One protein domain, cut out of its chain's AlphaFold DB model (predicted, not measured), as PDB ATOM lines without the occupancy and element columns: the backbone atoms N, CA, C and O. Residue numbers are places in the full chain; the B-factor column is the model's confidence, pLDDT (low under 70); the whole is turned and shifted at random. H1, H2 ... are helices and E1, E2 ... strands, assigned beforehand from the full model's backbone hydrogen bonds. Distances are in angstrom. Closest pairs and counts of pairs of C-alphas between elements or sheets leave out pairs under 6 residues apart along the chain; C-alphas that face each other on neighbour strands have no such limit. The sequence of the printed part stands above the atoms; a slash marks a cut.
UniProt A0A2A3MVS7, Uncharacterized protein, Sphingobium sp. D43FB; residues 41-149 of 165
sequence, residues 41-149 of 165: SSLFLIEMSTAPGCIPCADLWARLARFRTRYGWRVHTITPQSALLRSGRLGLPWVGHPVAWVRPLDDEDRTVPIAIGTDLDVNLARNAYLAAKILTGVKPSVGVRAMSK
ATOM      1  N   SER A  41       4.962  30.643  -6.201       94.06
ATOM      2  CA  SER A  41       3.574  30.190  -6.018       94.06
ATOM      3  C   SER A  41       3.366  28.682  -6.207       94.06
ATOM      4  O   SER A  41       2.437  28.111  -5.636       94.06
ATOM      5  N   SER A  42       4.236  28.026  -6.979       94.38
ATOM      6  CA  SER A  42       4.236  26.579  -7.203       94.38
ATOM      7  C   SER A  42       5.044  25.789  -6.173       94.38
ATOM      8  O   SER A  42       4.992  24.566  -6.213       94.38
ATOM      9  N   LEU A  43       5.777  26.453  -5.271       94.25
ATOM     10  CA  LEU A  43       6.646  25.820  -4.266       94.25
ATOM     11  C   LEU A  43       6.045  25.851  -2.860       94.25
ATOM     12  O   LEU A  43       6.366  25.013  -2.019       94.25
ATOM     13  N   PHE A  44       5.172  26.822  -2.604       96.69
ATOM     14  CA  PHE A  44       4.632  27.095  -1.281       96.69
ATOM     15  C   PHE A  44       3.108  27.139  -1.288       96.69
ATOM     16  O   PHE A  44       2.461  27.385  -2.309       96.69
ATOM     17  N   LEU A  45       2.530  26.963  -0.105       97.12
ATOM     18  CA  LEU A  45       1.136  27.287   0.162       97.12
ATOM     19  C   LEU A  45       1.008  28.137   1.424       97.12
ATOM     20  O   LEU A  45       1.877  28.124   2.299       97.12
ATOM     21  N   ILE A  46      -0.107  28.855   1.509       98.00
ATOM     22  CA  ILE A  46      -0.545  29.506   2.738       98.00
ATOM     23  C   ILE A  46      -1.581  28.619   3.422       98.00
ATOM     24  O   ILE A  46      -2.513  28.116   2.799       98.00
ATOM     25  N   GLU A  47      -1.437  28.469   4.725       96.56
ATOM     26  CA  GLU A  47      -2.345  27.734   5.590       96.56
ATOM     27  C   GLU A  47      -2.865  28.654   6.687       96.56
ATOM     28  O   GLU A  47      -2.086  29.390   7.287       96.56
ATOM     29  N   MET A  48      -4.168  28.621   6.960       94.44
ATOM     30  CA  MET A  48      -4.804  29.505   7.933       94.44
ATOM     31  C   MET A  48      -5.689  28.733   8.911       94.44
ATOM     32  O   MET A  48      -6.533  27.927   8.516       94.44
ATOM     33  N   SER A  49      -5.546  29.012  10.206       91.50
ATOM     34  CA  SER A  49      -6.500  28.539  11.214       91.50
ATOM     35  C   SER A  49      -7.781  29.379  11.161       91.50
ATOM     36  O   SER A  49      -7.693  30.601  11.036       91.50
ATOM     37  N   THR A  50      -8.946  28.769  11.353       90.56
ATOM     38  CA  THR A  50     -10.236  29.476  11.354       90.56
ATOM     39  C   THR A  50     -11.151  28.968  12.468       90.56
ATOM     40  O   THR A  50     -10.948  27.870  12.980       90.56
ATOM     41  N   ALA A  51     -12.169  29.756  12.818       88.06
ATOM     42  CA  ALA A  51     -13.231  29.362  13.738       88.06
ATOM     43  C   ALA A  51     -14.585  29.960  13.309       88.06
ATOM     44  O   ALA A  51     -14.612  31.059  12.743       88.06
ATOM     45  N   PRO A  52     -15.719  29.285  13.585       87.38
ATOM     46  CA  PRO A  52     -17.047  29.846  13.346       87.38
ATOM     47  C   PRO A  52     -17.246  31.182  14.073       87.38
ATOM     48  O   PRO A  52     -16.820  31.343  15.215       87.38
ATOM     49  N   GLY A  53     -17.883  32.150  13.407       87.12
ATOM     50  CA  GLY A  53     -18.147  33.481  13.973       87.12
ATOM     51  C   GLY A  53     -16.909  34.374  14.149       87.12
ATOM     52  O   GLY A  53     -17.015  35.473  14.687       87.12
ATOM     53  N   CYS A  54     -15.731  33.940  13.695       87.56
ATOM     54  CA  CYS A  54     -14.495  34.704  13.822       87.56
ATOM     55  C   CYS A  54     -14.416  35.834  12.782       87.56
ATOM     56  O   CYS A  54     -14.016  35.624  11.634       87.56
ATOM     57  N   ILE A  55     -14.741  37.058  13.203       90.88
ATOM     58  CA  ILE A  55     -14.665  38.275  12.377       90.88
ATOM     59  C   ILE A  55     -13.266  38.490  11.765       90.88
ATOM     60  O   ILE A  55     -13.175  38.613  10.542       90.88
ATOM     61  N   PRO A  56     -12.158  38.483  12.537       90.06
ATOM     62  CA  PRO A  56     -10.829  38.637  11.944       90.06
ATOM     63  C   PRO A  56     -10.438  37.478  11.011       90.06
ATOM     64  O   PRO A  56      -9.654  37.693  10.090       90.06
ATOM     65  N   CYS A  57     -11.008  36.277  11.173       91.81
ATOM     66  CA  CYS A  57     -10.793  35.173  10.233       91.81
ATOM     67  C   CYS A  57     -11.422  35.468   8.870       91.81
ATOM     68  O   CYS A  57     -10.799  35.199   7.847       91.81
ATOM     69  N   ALA A  58     -12.633  36.033   8.846       93.62
ATOM     70  CA  ALA A  58     -13.291  36.426   7.604       93.62
ATOM     71  C   ALA A  58     -12.499  37.519   6.861       93.62
ATOM     72  O   ALA A  58     -12.293  37.417   5.652       93.62
ATOM     73  N   ASP A  59     -11.998  38.524   7.586       95.00
ATOM     74  CA  ASP A  59     -11.172  39.590   7.001       95.00
ATOM     75  C   ASP A  59      -9.852  39.053   6.432       95.00
ATOM     76  O   ASP A  59      -9.507  39.349   5.283       95.00
ATOM     77  N   LEU A  60      -9.145  38.195   7.178       95.19
ATOM     78  CA  LEU A  60      -7.908  37.598   6.681       95.19
ATOM     79  C   LEU A  60      -8.158  36.683   5.475       95.19
ATOM     80  O   LEU A  60      -7.397  36.744   4.510       95.19
ATOM     81  N   TRP A  61      -9.245  35.904   5.456       96.50
ATOM     82  CA  TRP A  61      -9.633  35.123   4.275       96.50
ATOM     83  C   TRP A  61      -9.840  36.000   3.040       96.50
ATOM     84  O   TRP A  61      -9.325  35.676   1.970       96.50
ATOM     85  N   ALA A  62     -10.541  37.127   3.177       97.44
ATOM     86  CA  ALA A  62     -10.765  38.050   2.067       97.44
ATOM     87  C   ALA A  62      -9.448  38.641   1.531       97.44
ATOM     88  O   ALA A  62      -9.267  38.781   0.319       97.44
ATOM     89  N   ARG A  63      -8.499  38.950   2.419       97.69
ATOM     90  CA  ARG A  63      -7.153  39.421   2.049       97.69
ATOM     91  C   ARG A  63      -6.332  38.339   1.365       97.69
ATOM     92  O   ARG A  63      -5.729  38.587   0.324       97.69
ATOM     93  N   LEU A  64      -6.348  37.123   1.901       97.94
ATOM     94  CA  LEU A  64      -5.655  35.983   1.309       97.94
ATOM     95  C   LEU A  64      -6.255  35.588  -0.046       97.94
ATOM     96  O   LEU A  64      -5.516  35.185  -0.940       97.94
ATOM     97  N   ALA A  65      -7.558  35.787  -0.253       97.94
ATOM     98  CA  ALA A  65      -8.180  35.636  -1.564       97.94
ATOM     99  C   ALA A  65      -7.622  36.654  -2.574       97.94
ATOM    100  O   ALA A  65      -7.243  36.271  -3.682       97.94
ATOM    101  N   ARG A  66      -7.475  37.931  -2.189       98.12
ATOM    102  CA  ARG A  66      -6.818  38.946  -3.037       98.12
ATOM    103  C   ARG A  66      -5.347  38.627  -3.286       98.12
ATOM    104  O   ARG A  66      -4.873  38.773  -4.411       98.12
ATOM    105  N   PHE A  67      -4.633  38.159  -2.263       98.06
ATOM    106  CA  PHE A  67      -3.248  37.711  -2.381       98.06
ATOM    107  C   PHE A  67      -3.120  36.564  -3.392       98.06
ATOM    108  O   PHE A  67      -2.288  36.635  -4.296       98.06
ATOM    109  N   ARG A  68      -3.989  35.548  -3.298       97.81
ATOM    110  CA  ARG A  68      -4.072  34.439  -4.256       97.81
ATOM    111  C   ARG A  68      -4.299  34.945  -5.675       97.81
ATOM    112  O   ARG A  68      -3.552  34.560  -6.565       97.81
ATOM    113  N   THR A  69      -5.269  35.832  -5.888       97.88
ATOM    114  CA  THR A  69      -5.532  36.405  -7.218       97.88
ATOM    115  C   THR A  69      -4.326  37.175  -7.760       97.88
ATOM    116  O   THR A  69      -4.029  37.102  -8.947       97.88
ATOM    117  N   ARG A  70      -3.596  37.891  -6.897       97.69
ATOM    118  CA  ARG A  70      -2.459  38.728  -7.301       97.69
ATOM    119  C   ARG A  70      -1.169  37.950  -7.569       97.69
ATOM    120  O   ARG A  70      -0.390  38.354  -8.434       97.69
ATOM    121  N   TYR A  71      -0.906  36.892  -6.804       98.00
ATOM    122  CA  TYR A  71       0.386  36.194  -6.814       98.00
ATOM    123  C   TYR A  71       0.306  34.713  -7.197       98.00
ATOM    124  O   TYR A  71       1.349  34.100  -7.394       98.00
ATOM    125  N   GLY A  72      -0.889  34.133  -7.316       97.56
ATOM    126  CA  GLY A  72      -1.101  32.747  -7.752       97.56
ATOM    127  C   GLY A  72      -0.963  31.682  -6.659       97.56
ATOM    128  O   GLY A  72      -1.033  30.494  -6.953       97.56
ATOM    129  N   TRP A  73      -0.768  32.073  -5.398       97.75
ATOM    130  CA  TRP A  73      -0.551  31.123  -4.303       97.75
ATOM    131  C   TRP A  73      -1.831  30.403  -3.889       97.75
ATOM    132  O   TRP A  73      -2.919  30.985  -3.861       97.75
ATOM    133  N   ARG A  74      -1.685  29.142  -3.477       97.50
ATOM    134  CA  ARG A  74      -2.765  28.386  -2.840       97.50
ATOM    135  C   ARG A  74      -2.925  28.787  -1.379       97.50
ATOM    136  O   ARG A  74      -1.945  29.088  -0.701       97.50
ATOM    137  N   VAL A  75      -4.171  28.769  -0.911       96.88
ATOM    138  CA  VAL A  75      -4.542  29.093   0.469       96.88
ATOM    139  C   VAL A  75      -5.498  28.018   0.978       96.88
ATOM    140  O   VAL A  75      -6.510  27.759   0.329       96.88
ATOM    141  N   HIS A  76      -5.188  27.406   2.120       95.88
ATOM    142  CA  HIS A  76      -5.962  26.313   2.714       95.88
ATOM    143  C   HIS A  76      -6.288  26.573   4.188       95.88
ATOM    144  O   HIS A  76      -5.544  27.246   4.901       95.88
ATOM    145  N   THR A  77      -7.406  26.022   4.663       94.06
ATOM    146  CA  THR A  77      -7.667  25.894   6.100       94.06
ATOM    147  C   THR A  77      -6.811  24.779   6.686       94.06
ATOM    148  O   THR A  77      -6.578  23.765   6.031       94.06
ATOM    149  N   ILE A  78      -6.405  24.919   7.946       91.50
ATOM    150  CA  ILE A  78      -5.828  23.811   8.722       91.50
ATOM    151  C   ILE A  78      -6.807  23.303   9.773       91.50
ATOM    152  O   ILE A  78      -7.723  24.018  10.185       91.50
ATOM    153  N   THR A  79      -6.585  22.072  10.228       88.44
ATOM    154  CA  THR A  79      -7.369  21.491  11.320       88.44
ATOM    155  C   THR A  79      -7.116  22.239  12.639       88.44
ATOM    156  O   THR A  79      -6.026  22.794  12.837       88.44
ATOM    157  N   PRO A  80      -8.079  22.242  13.579       83.31
ATOM    158  CA  PRO A  80      -7.875  22.806  14.913       83.31
ATOM    159  C   PRO A  80      -6.668  22.210  15.654       83.31
ATOM    160  O   PRO A  80      -5.947  22.932  16.338       83.31
ATOM    161  N   GLN A  81      -6.410  20.911  15.484       84.50
ATOM    162  CA  GLN A  81      -5.281  20.206  16.090       84.50
ATOM    163  C   GLN A  81      -3.946  20.701  15.522       84.50
ATOM    164  O   GLN A  81      -3.033  21.029  16.281       84.50
ATOM    165  N   SER A  82      -3.844  20.830  14.195       86.94
ATOM    166  CA  SER A  82      -2.663  21.402  13.539       86.94
ATOM    167  C   SER A  82      -2.438  22.855  13.963       86.94
ATOM    168  O   SER A  82      -1.299  23.256  14.201       86.94
ATOM    169  N   ALA A  83      -3.514  23.638  14.102       85.69
ATOM    170  CA  ALA A  83      -3.436  25.013  14.587       85.69
ATOM    171  C   ALA A  83      -2.891  25.076  16.020       85.69
ATOM    172  O   ALA A  83      -1.973  25.847  16.282       85.69
ATOM    173  N   LEU A  84      -3.392  24.224  16.923       82.56
ATOM    174  CA  LEU A  84      -2.917  24.135  18.306       82.56
ATOM    175  C   LEU A  84      -1.423  23.800  18.379       82.56
ATOM    176  O   LEU A  84      -0.673  24.495  19.064       82.56
ATOM    177  N   LEU A  85      -0.980  22.779  17.639       84.94
ATOM    178  CA  LEU A  85       0.426  22.370  17.609       84.94
ATOM    179  C   LEU A  85       1.333  23.496  17.096       84.94
ATOM    180  O   LEU A  85       2.362  23.795  17.704       84.94
ATOM    181  N   ARG A  86       0.944  24.157  16.000       85.50
ATOM    182  CA  ARG A  86       1.736  25.237  15.399       85.50
ATOM    183  C   ARG A  86       1.766  26.491  16.265       85.50
ATOM    184  O   ARG A  86       2.827  27.088  16.408       85.50
ATOM    185  N   SER A  87       0.652  26.868  16.887       77.50
ATOM    186  CA  SER A  87       0.620  27.970  17.855       77.50
ATOM    187  C   SER A  87       1.475  27.666  19.090       77.50
ATOM    188  O   SER A  87       2.213  28.541  19.541       77.50
ATOM    189  N   GLY A  88       1.466  26.420  19.579       78.38
ATOM    190  CA  GLY A  88       2.331  25.980  20.678       78.38
ATOM    191  C   GLY A  88       3.825  26.096  20.352       78.38
ATOM    192  O   GLY A  88       4.592  26.602  21.169       78.38
ATOM    193  N   ARG A  89       4.242  25.730  19.127       81.06
ATOM    194  CA  ARG A  89       5.630  25.911  18.643       81.06
ATOM    195  C   ARG A  89       6.074  27.383  18.619       81.06
ATOM    196  O   ARG A  89       7.266  27.655  18.690       81.06
ATOM    197  N   LEU A  90       5.135  28.329  18.543       72.44
ATOM    198  CA  LEU A  90       5.411  29.770  18.608       72.44
ATOM    199  C   LEU A  90       5.492  30.309  20.047       72.44
ATOM    200  O   LEU A  90       5.612  31.518  20.233       72.44
ATOM    201  N   GLY A  91       5.394  29.446  21.066       71.75
ATOM    202  CA  GLY A  91       5.349  29.863  22.468       71.75
ATOM    203  C   GLY A  91       4.088  30.656  22.816       71.75
ATOM    204  O   GLY A  91       4.055  31.338  23.840       71.75
ATOM    205  N   LEU A  92       3.055  30.598  21.966       65.81
ATOM    206  CA  LEU A  92       1.785  31.256  22.232       65.81
ATOM    207  C   LEU A  92       1.051  30.436  23.303       65.81
ATOM    208  O   LEU A  92       0.767  29.261  23.065       65.81
ATOM    209  N   PRO A  93       0.705  31.017  24.467       54.84
ATOM    210  CA  PRO A  93       0.072  30.267  25.556       54.84
ATOM    211  C   PRO A  93      -1.371  29.812  25.252       54.84
ATOM    212  O   PRO A  93      -2.046  29.288  26.138       54.84
ATOM    213  N   TRP A  94      -1.882  30.051  24.036       59.44
ATOM    214  CA  TRP A  94      -3.262  29.788  23.620       59.44
ATOM    215  C   TRP A  94      -3.406  29.643  22.088       59.44
ATOM    216  O   TRP A  94      -2.555  30.092  21.319       59.44
ATOM    217  N   VAL A  95      -4.528  29.058  21.639       59.28
ATOM    218  CA  VAL A  95      -4.954  29.014  20.225       59.28
ATOM    219  C   VAL A  95      -5.887  30.187  19.969       59.28
ATOM    220  O   VAL A  95      -7.056  30.144  20.340       59.28
ATOM    221  N   GLY A  96      -5.382  31.264  19.375       65.62
ATOM    222  CA  GLY A  96      -6.257  32.301  18.835       65.62
ATOM    223  C   GLY A  96      -6.351  32.189  17.328       65.62
ATOM    224  O   GLY A  96      -5.402  31.776  16.665       65.62
ATOM    225  N   HIS A  97      -7.504  32.577  16.800       77.62
ATOM    226  CA  HIS A  97      -7.757  32.606  15.372       77.62
ATOM    227  C   HIS A  97      -7.942  34.054  14.888       77.62
ATOM    228  O   HIS A  97      -8.486  34.877  15.630       77.62
ATOM    229  N   PRO A  98      -7.548  34.361  13.644       88.88
ATOM    230  CA  PRO A  98      -6.789  33.495  12.748       88.88
ATOM    231  C   PRO A  98      -5.278  33.599  13.002       88.88
ATOM    232  O   PRO A  98      -4.780  34.586  13.533       88.88
ATOM    233  N   VAL A  99      -4.534  32.592  12.567       89.75
ATOM    234  CA  VAL A  99      -3.097  32.676  12.311       89.75
ATOM    235  C   VAL A  99      -2.883  32.088  10.922       89.75
ATOM    236  O   VAL A  99      -3.534  31.099  10.571       89.75
ATOM    237  N   ALA A 100      -2.026  32.721  10.124       94.31
ATOM    238  CA  ALA A 100      -1.640  32.245   8.804       94.31
ATOM    239  C   ALA A 100      -0.149  31.914   8.768       94.31
ATOM    240  O   ALA A 100       0.681  32.663   9.287       94.31
ATOM    241  N   TRP A 101       0.183  30.815   8.101       95.00
ATOM    242  CA  TRP A 101       1.537  30.330   7.892       95.00
ATOM    243  C   TRP A 101       1.799  30.118   6.411       95.00
ATOM    244  O   TRP A 101       0.899  29.754   5.662       95.00
ATOM    245  N   VAL A 102       3.050  30.288   6.012       96.94
ATOM    246  CA  VAL A 102       3.580  29.763   4.757       96.94
ATOM    247  C   VAL A 102       4.332  28.477   5.058       96.94
ATOM    248  O   VAL A 102       5.067  28.415   6.046       96.94
ATOM    249  N   ARG A 103       4.188  27.477   4.191       95.00
ATOM    250  CA  ARG A 103       5.009  26.265   4.220       95.00
ATOM    251  C   ARG A 103       5.340  25.756   2.812       95.00
ATOM    252  O   ARG A 103       4.590  26.067   1.879       95.00
ATOM    253  N   PRO A 104       6.437  25.000   2.641       94.94
ATOM    254  CA  PRO A 104       6.708  24.250   1.422       94.94
ATOM    255  C   PRO A 104       5.635  23.195   1.135       94.94
ATOM    256  O   PRO A 104       4.907  22.741   2.024       94.94
ATOM    257  N   LEU A 105       5.527  22.808  -0.133       93.00
ATOM    258  CA  LEU A 105       4.654  21.709  -0.549       93.00
ATOM    259  C   LEU A 105       5.211  20.331  -0.199       93.00
ATOM    260  O   LEU A 105       4.430  19.404  -0.011       93.00
ATOM    261  N   ASP A 106       6.531  20.216  -0.124       91.31
ATOM    262  CA  ASP A 106       7.286  18.992   0.138       91.31
ATOM    263  C   ASP A 106       7.656  18.805   1.619       91.31
ATOM    264  O   ASP A 106       8.161  17.750   1.992       91.31
ATOM    265  N   ASP A 107       7.378  19.795   2.472       90.19
ATOM    266  CA  ASP A 107       7.669  19.754   3.906       90.19
ATOM    267  C   ASP A 107       6.567  20.468   4.706       90.19
ATOM    268  O   ASP A 107       6.464  21.698   4.725       90.19
ATOM    269  N   GLU A 108       5.712  19.687   5.369       87.50
ATOM    270  CA  GLU A 108       4.572  20.220   6.128       87.50
ATOM    271  C   GLU A 108       4.948  20.774   7.510       87.50
ATOM    272  O   GLU A 108       4.172  21.532   8.107       87.50
ATOM    273  N   ASP A 109       6.131  20.412   8.014       87.06
ATOM    274  CA  ASP A 109       6.615  20.787   9.339       87.06
ATOM    275  C   ASP A 109       7.382  22.113   9.326       87.06
ATOM    276  O   ASP A 109       7.392  22.841  10.330       87.06
ATOM    277  N   ARG A 110       7.972  22.482   8.185       89.94
ATOM    278  CA  ARG A 110       8.663  23.763   7.995       89.94
ATOM    279  C   ARG A 110       7.690  24.900   7.705       89.94
ATOM    280  O   ARG A 110       7.502  25.332   6.571       89.94
ATOM    281  N   THR A 111       7.116  25.453   8.766       91.31
ATOM    282  CA  THR A 111       6.162  26.567   8.668       91.31
ATOM    283  C   THR A 111       6.748  27.893   9.146       91.31
ATOM    284  O   THR A 111       7.424  27.935  10.172       91.31
ATOM    285  N   VAL A 112       6.409  28.994   8.473       92.50
ATOM    286  CA  VAL A 112       6.732  30.366   8.898       92.50
ATOM    287  C   VAL A 112       5.432  31.153   9.088       92.50
ATOM    288  O   VAL A 112       4.661  31.257   8.132       92.50
ATOM    289  N   PRO A 113       5.146  31.719  10.277       91.88
ATOM    290  CA  PRO A 113       3.959  32.545  10.474       91.88
ATOM    291  C   PRO A 113       4.071  33.854   9.683       91.88
ATOM    292  O   PRO A 113       5.107  34.518   9.706       91.88
ATOM    293  N   ILE A 114       2.991  34.238   9.002       93.62
ATOM    294  CA  ILE A 114       2.910  35.472   8.205       93.62
ATOM    295  C   ILE A 114       1.846  36.456   8.701       93.62
ATOM    296  O   ILE A 114       1.895  37.627   8.330       93.62
ATOM    297  N   ALA A 115       0.912  36.000   9.540       90.94
ATOM    298  CA  ALA A 115      -0.046  36.846  10.245       90.94
ATOM    299  C   ALA A 115      -0.525  36.156  11.525       90.94
ATOM    300  O   ALA A 115      -0.815  34.961  11.513       90.94
ATOM    301  N   ILE A 116      -0.633  36.922  12.609       84.38
ATOM    302  CA  ILE A 116      -1.258  36.521  13.869       84.38
ATOM    303  C   ILE A 116      -2.398  37.512  14.099       84.38
ATOM    304  O   ILE A 116      -2.141  38.692  14.322       84.38
ATOM    305  N   GLY A 117      -3.644  37.057  13.996       84.25
ATOM    306  CA  GLY A 117      -4.778  37.952  13.809       84.25
ATOM    307  C   GLY A 117      -4.948  38.370  12.350       84.25
ATOM    308  O   GLY A 117      -4.656  37.592  11.448       84.25
ATOM    309  N   THR A 118      -5.403  39.600  12.109       82.25
ATOM    310  CA  THR A 118      -5.438  40.174  10.752       82.25
ATOM    311  C   THR A 118      -4.294  41.166  10.509       82.25
ATOM    312  O   THR A 118      -3.661  41.641  11.450       82.25
ATOM    313  N   ASP A 119      -4.042  41.493   9.243       88.94
ATOM    314  CA  ASP A 119      -2.997  42.421   8.810       88.94
ATOM    315  C   ASP A 119      -3.420  43.161   7.525       88.94
ATOM    316  O   ASP A 119      -4.460  42.878   6.933       88.94
ATOM    317  N   LEU A 120      -2.626  44.121   7.063       94.00
ATOM    318  CA  LEU A 120      -2.847  44.831   5.804       94.00
ATOM    319  C   LEU A 120      -2.379  43.989   4.608       94.00
ATOM    320  O   LEU A 120      -1.402  43.248   4.707       94.00
ATOM    321  N   ASP A 121      -3.012  44.148   3.438       95.94
ATOM    322  CA  ASP A 121      -2.650  43.395   2.219       95.94
ATOM    323  C   ASP A 121      -1.154  43.529   1.874       95.94
ATOM    324  O   ASP A 121      -0.491  42.565   1.491       95.94
ATOM    325  N   VAL A 122      -0.607  44.732   2.060       94.25
ATOM    326  CA  VAL A 122       0.805  45.036   1.813       94.25
ATOM    327  C   VAL A 122       1.751  44.337   2.793       94.25
ATOM    328  O   VAL A 122       2.824  43.875   2.403       94.25
ATOM    329  N   ASN A 123       1.335  44.191   4.050       94.94
ATOM    330  CA  ASN A 123       2.113  43.515   5.080       94.94
ATOM    331  C   ASN A 123       2.089  42.002   4.866       94.94
ATOM    332  O   ASN A 123       3.139  41.367   4.939       94.94
ATOM    333  N   LEU A 124       0.933  41.442   4.488       96.44
ATOM    334  CA  LEU A 124       0.815  40.034   4.104       96.44
ATOM    335  C   LEU A 124       1.754  39.691   2.949       96.44
ATOM    336  O   LEU A 124       2.475  38.697   3.021       96.44
ATOM    337  N   ALA A 125       1.808  40.536   1.916       96.62
ATOM    338  CA  ALA A 125       2.712  40.318   0.791       96.62
ATOM    339  C   ALA A 125       4.185  40.328   1.215       96.62
ATOM    340  O   ALA A 125       4.960  39.449   0.832       96.62
ATOM    341  N   ARG A 126       4.563  41.286   2.059       95.06
ATOM    342  CA  ARG A 126       5.915  41.384   2.611       95.06
ATOM    343  C   ARG A 126       6.275  40.202   3.515       95.06
ATOM    344  O   ARG A 126       7.389  39.691   3.424       95.06
ATOM    345  N   ASN A 127       5.356  39.743   4.358       95.44
ATOM    346  CA  ASN A 127       5.592  38.611   5.253       95.44
ATOM    347  C   ASN A 127       5.676  37.288   4.475       95.44
ATOM    348  O   ASN A 127       6.566  36.487   4.749       95.44
ATOM    349  N   ALA A 128       4.839  37.090   3.451       96.56
ATOM    350  CA  ALA A 128       4.933  35.935   2.554       96.56
ATOM    351  C   ALA A 128       6.251  35.921   1.764       96.56
ATOM    352  O   ALA A 128       6.885  34.875   1.636       96.56
ATOM    353  N   TYR A 129       6.712  37.087   1.302       95.31
ATOM    354  CA  TYR A 129       8.017  37.226   0.654       95.31
ATOM    355  C   TYR A 129       9.157  36.812   1.596       95.31
ATOM    356  O   TYR A 129      10.025  36.025   1.216       95.31
ATOM    357  N   LEU A 130       9.136  37.293   2.843       92.19
ATOM    358  CA  LEU A 130      10.130  36.923   3.852       92.19
ATOM    359  C   LEU A 130      10.103  35.426   4.157       92.19
ATOM    360  O   LEU A 130      11.159  34.800   4.220       92.19
ATOM    361  N   ALA A 131       8.910  34.853   4.307       94.56
ATOM    362  CA  ALA A 131       8.747  33.428   4.531       94.56
ATOM    363  C   ALA A 131       9.344  32.602   3.386       94.56
ATOM    364  O   ALA A 131      10.120  31.688   3.652       94.56
ATOM    365  N   ALA A 132       9.070  32.971   2.130       93.69
ATOM    366  CA  ALA A 132       9.660  32.313   0.969       93.69
ATOM    367  C   ALA A 132      11.196  32.358   1.019       93.69
ATOM    368  O   ALA A 132      11.836  31.318   0.909       93.69
ATOM    369  N   LYS A 133      11.797  33.530   1.281       90.38
ATOM    370  CA  LYS A 133      13.264  33.664   1.373       90.38
ATOM    371  C   LYS A 133      13.859  32.815   2.506       90.38
ATOM    372  O   LYS A 133      14.881  32.164   2.298       90.38
ATOM    373  N   ILE A 134      13.225  32.798   3.682       89.56
ATOM    374  CA  ILE A 134      13.650  31.972   4.827       89.56
ATOM    375  C   ILE A 134      13.600  30.483   4.459       89.56
ATOM    376  O   ILE A 134      14.546  29.743   4.731       89.56
ATOM    377  N   LEU A 135      12.517  30.041   3.818       89.94
ATOM    378  CA  LEU A 135      12.305  28.636   3.474       89.94
ATOM    379  C   LEU A 135      13.237  28.149   2.358       89.94
ATOM    380  O   LEU A 135      13.683  27.003   2.417       89.94
ATOM    381  N   THR A 136      13.622  29.021   1.421       86.94
ATOM    382  CA  THR A 136      14.641  28.734   0.395       86.94
ATOM    383  C   THR A 136      16.085  28.918   0.885       86.94
ATOM    384  O   THR A 136      17.007  28.902   0.076       86.94
ATOM    385  N   GLY A 137      16.319  29.127   2.187       74.50
ATOM    386  CA  GLY A 137      17.669  29.143   2.763       74.50
ATOM    387  C   GLY A 137      18.407  30.485   2.709       74.50
ATOM    388  O   GLY A 137      19.600  30.537   3.013       74.50
ATOM    389  N   VAL A 138      17.732  31.600   2.400       66.00
ATOM    390  CA  VAL A 138      18.314  32.925   2.663       66.00
ATOM    391  C   VAL A 138      18.352  33.117   4.175       66.00
ATOM    392  O   VAL A 138      17.312  33.080   4.834       66.00
ATOM    393  N   LYS A 139      19.554  33.320   4.738       55.03
ATOM    394  CA  LYS A 139      19.737  33.500   6.187       55.03
ATOM    395  C   LYS A 139      18.726  34.532   6.718       55.03
ATOM    396  O   LYS A 139      18.743  35.671   6.240       55.03
ATOM    397  N   PRO A 140      17.891  34.194   7.722       49.34
ATOM    398  CA  PRO A 140      16.874  35.103   8.251       49.34
ATOM    399  C   PRO A 140      17.450  36.446   8.703       49.34
ATOM    400  O   PRO A 140      16.822  37.477   8.511       49.34
ATOM    401  N   SER A 141      18.680  36.468   9.225       47.69
ATOM    402  CA  SER A 141      19.384  37.700   9.596       47.69
ATOM    403  C   SER A 141      19.695  38.608   8.404       47.69
ATOM    404  O   SER A 141      19.682  39.823   8.564       47.69
ATOM    405  N   VAL A 142      19.923  38.056   7.211       51.81
ATOM    406  CA  VAL A 142      20.122  38.816   5.968       51.81
ATOM    407  C   VAL A 142      18.779  39.312   5.441       51.81
ATOM    408  O   VAL A 142      18.664  40.488   5.112       51.81
ATOM    409  N   GLY A 143      17.743  38.467   5.458       51.84
ATOM    410  CA  GLY A 143      16.381  38.864   5.088       51.84
ATOM    411  C   GLY A 143      15.819  39.964   5.995       51.84
ATOM    412  O   GLY A 143      15.334  40.977   5.510       51.84
ATOM    413  N   VAL A 144      15.958  39.824   7.315       51.91
ATOM    414  CA  VAL A 144      15.481  40.794   8.312       51.91
ATOM    415  C   VAL A 144      16.349  42.054   8.345       51.91
ATOM    416  O   VAL A 144      15.794  43.138   8.470       51.91
ATOM    417  N   ARG A 145      17.682  41.978   8.189       49.88
ATOM    418  CA  ARG A 145      18.562  43.168   8.177       49.88
ATOM    419  C   ARG A 145      18.483  43.951   6.863       49.88
ATOM    420  O   ARG A 145      18.520  45.175   6.902       49.88
ATOM    421  N   ALA A 146      18.302  43.284   5.721       52.03
ATOM    422  CA  ALA A 146      17.976  43.961   4.463       52.03
ATOM    423  C   ALA A 146      16.610  44.668   4.534       52.03
ATOM    424  O   ALA A 146      16.381  45.640   3.820       52.03
ATOM    425  N   MET A 147      15.715  44.205   5.417       46.12
ATOM    426  CA  MET A 147      14.334  44.674   5.517       46.12
ATOM    427  C   MET A 147      13.984  45.492   6.759       46.12
ATOM    428  O   MET A 147      12.901  46.079   6.805       46.12
ATOM    429  N   SER A 148      14.871  45.603   7.746       51.53
ATOM    430  CA  SER A 148      14.692  46.501   8.889       51.53
ATOM    431  C   SER A 148      14.565  47.951   8.413       51.53
ATOM    432  O   SER A 148      13.729  48.688   8.936       51.53
ATOM    433  N   LYS A 149      15.258  48.285   7.313       46.03
ATOM    434  CA  LYS A 149      15.118  49.524   6.533       46.03
ATOM    435  C   LYS A 149      13.691  49.792   6.031       46.03
ATOM    436  O   LYS A 149      13.310  50.943   5.902       46.03
TER     437      LYS A 149
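What this domain is: This is residues 41 to 149 of the 165 residues of an uncharacterized protein of Sphingobium sp. D43FB (UniProt A0A2A3MVS7). A twisted four-stranded sheet has helices H1 and H3 covering one face, making two layers. H4 folds back beside H3, away from the sheet, and H2 only grazes the sheet. The 109 printed residues run E1 H1 E2 H2 E3 E4 H3 H4, a mixed class of helices and strands; the sheet, order E2 E1 E3 E4, is mixed. The whole is compact, radius of gyration of the C-alphas 13.4 A, spanning 38 by 30 by 29 A.

Where its parts are: E1, residues 44 to 48, begins at C-alpha 44 (4.632, 27.095, -1.281). H1 is residues 55 to 71, 24.5 A long; E2 74 to 77; H2 80 to 89; E3 99 to 104, 16.9 A; E4 112 to 116. H3 is residues 121 to 135, 21.0 A. H4, residues 140 to 148, ends at C-alpha 148 (14.692, 46.501, 8.889).

How they stand to each other: E1 and E2 are parallel, N 46 to O 74 at 2.9 A; with H1 they form a strand-helix-strand unit, two parallel strands joined through a helix, with a right-handed crossover. E1 and E3 are antiparallel, N 47 to O 101 at 2.8 A. E3 and E4 form an antiparallel hairpin, N 102 to O 112 at 2.8 A. H1, height 9.3 A over the sheet, runs along the strands; H3, on the same face, has height 8.3 A. H1 and H3 touch, closest C-alphas Arg 63 and Asp 121, 6.0 A. H3 and H4 form a helical hairpin, closest C-alphas Ile 134 and Pro 140, 5.6 A. Every O i to N i+4 pair in H1, H2, H3 and H4 is within hydrogen-bond range.

The domain as a whole: The C-alphas farthest apart, Gly 53 and Val 142, are 39.5 A apart. The printed part has no cut and no long link. The pLDDT is under 70 at residues 92 to 96 and 138 to 149.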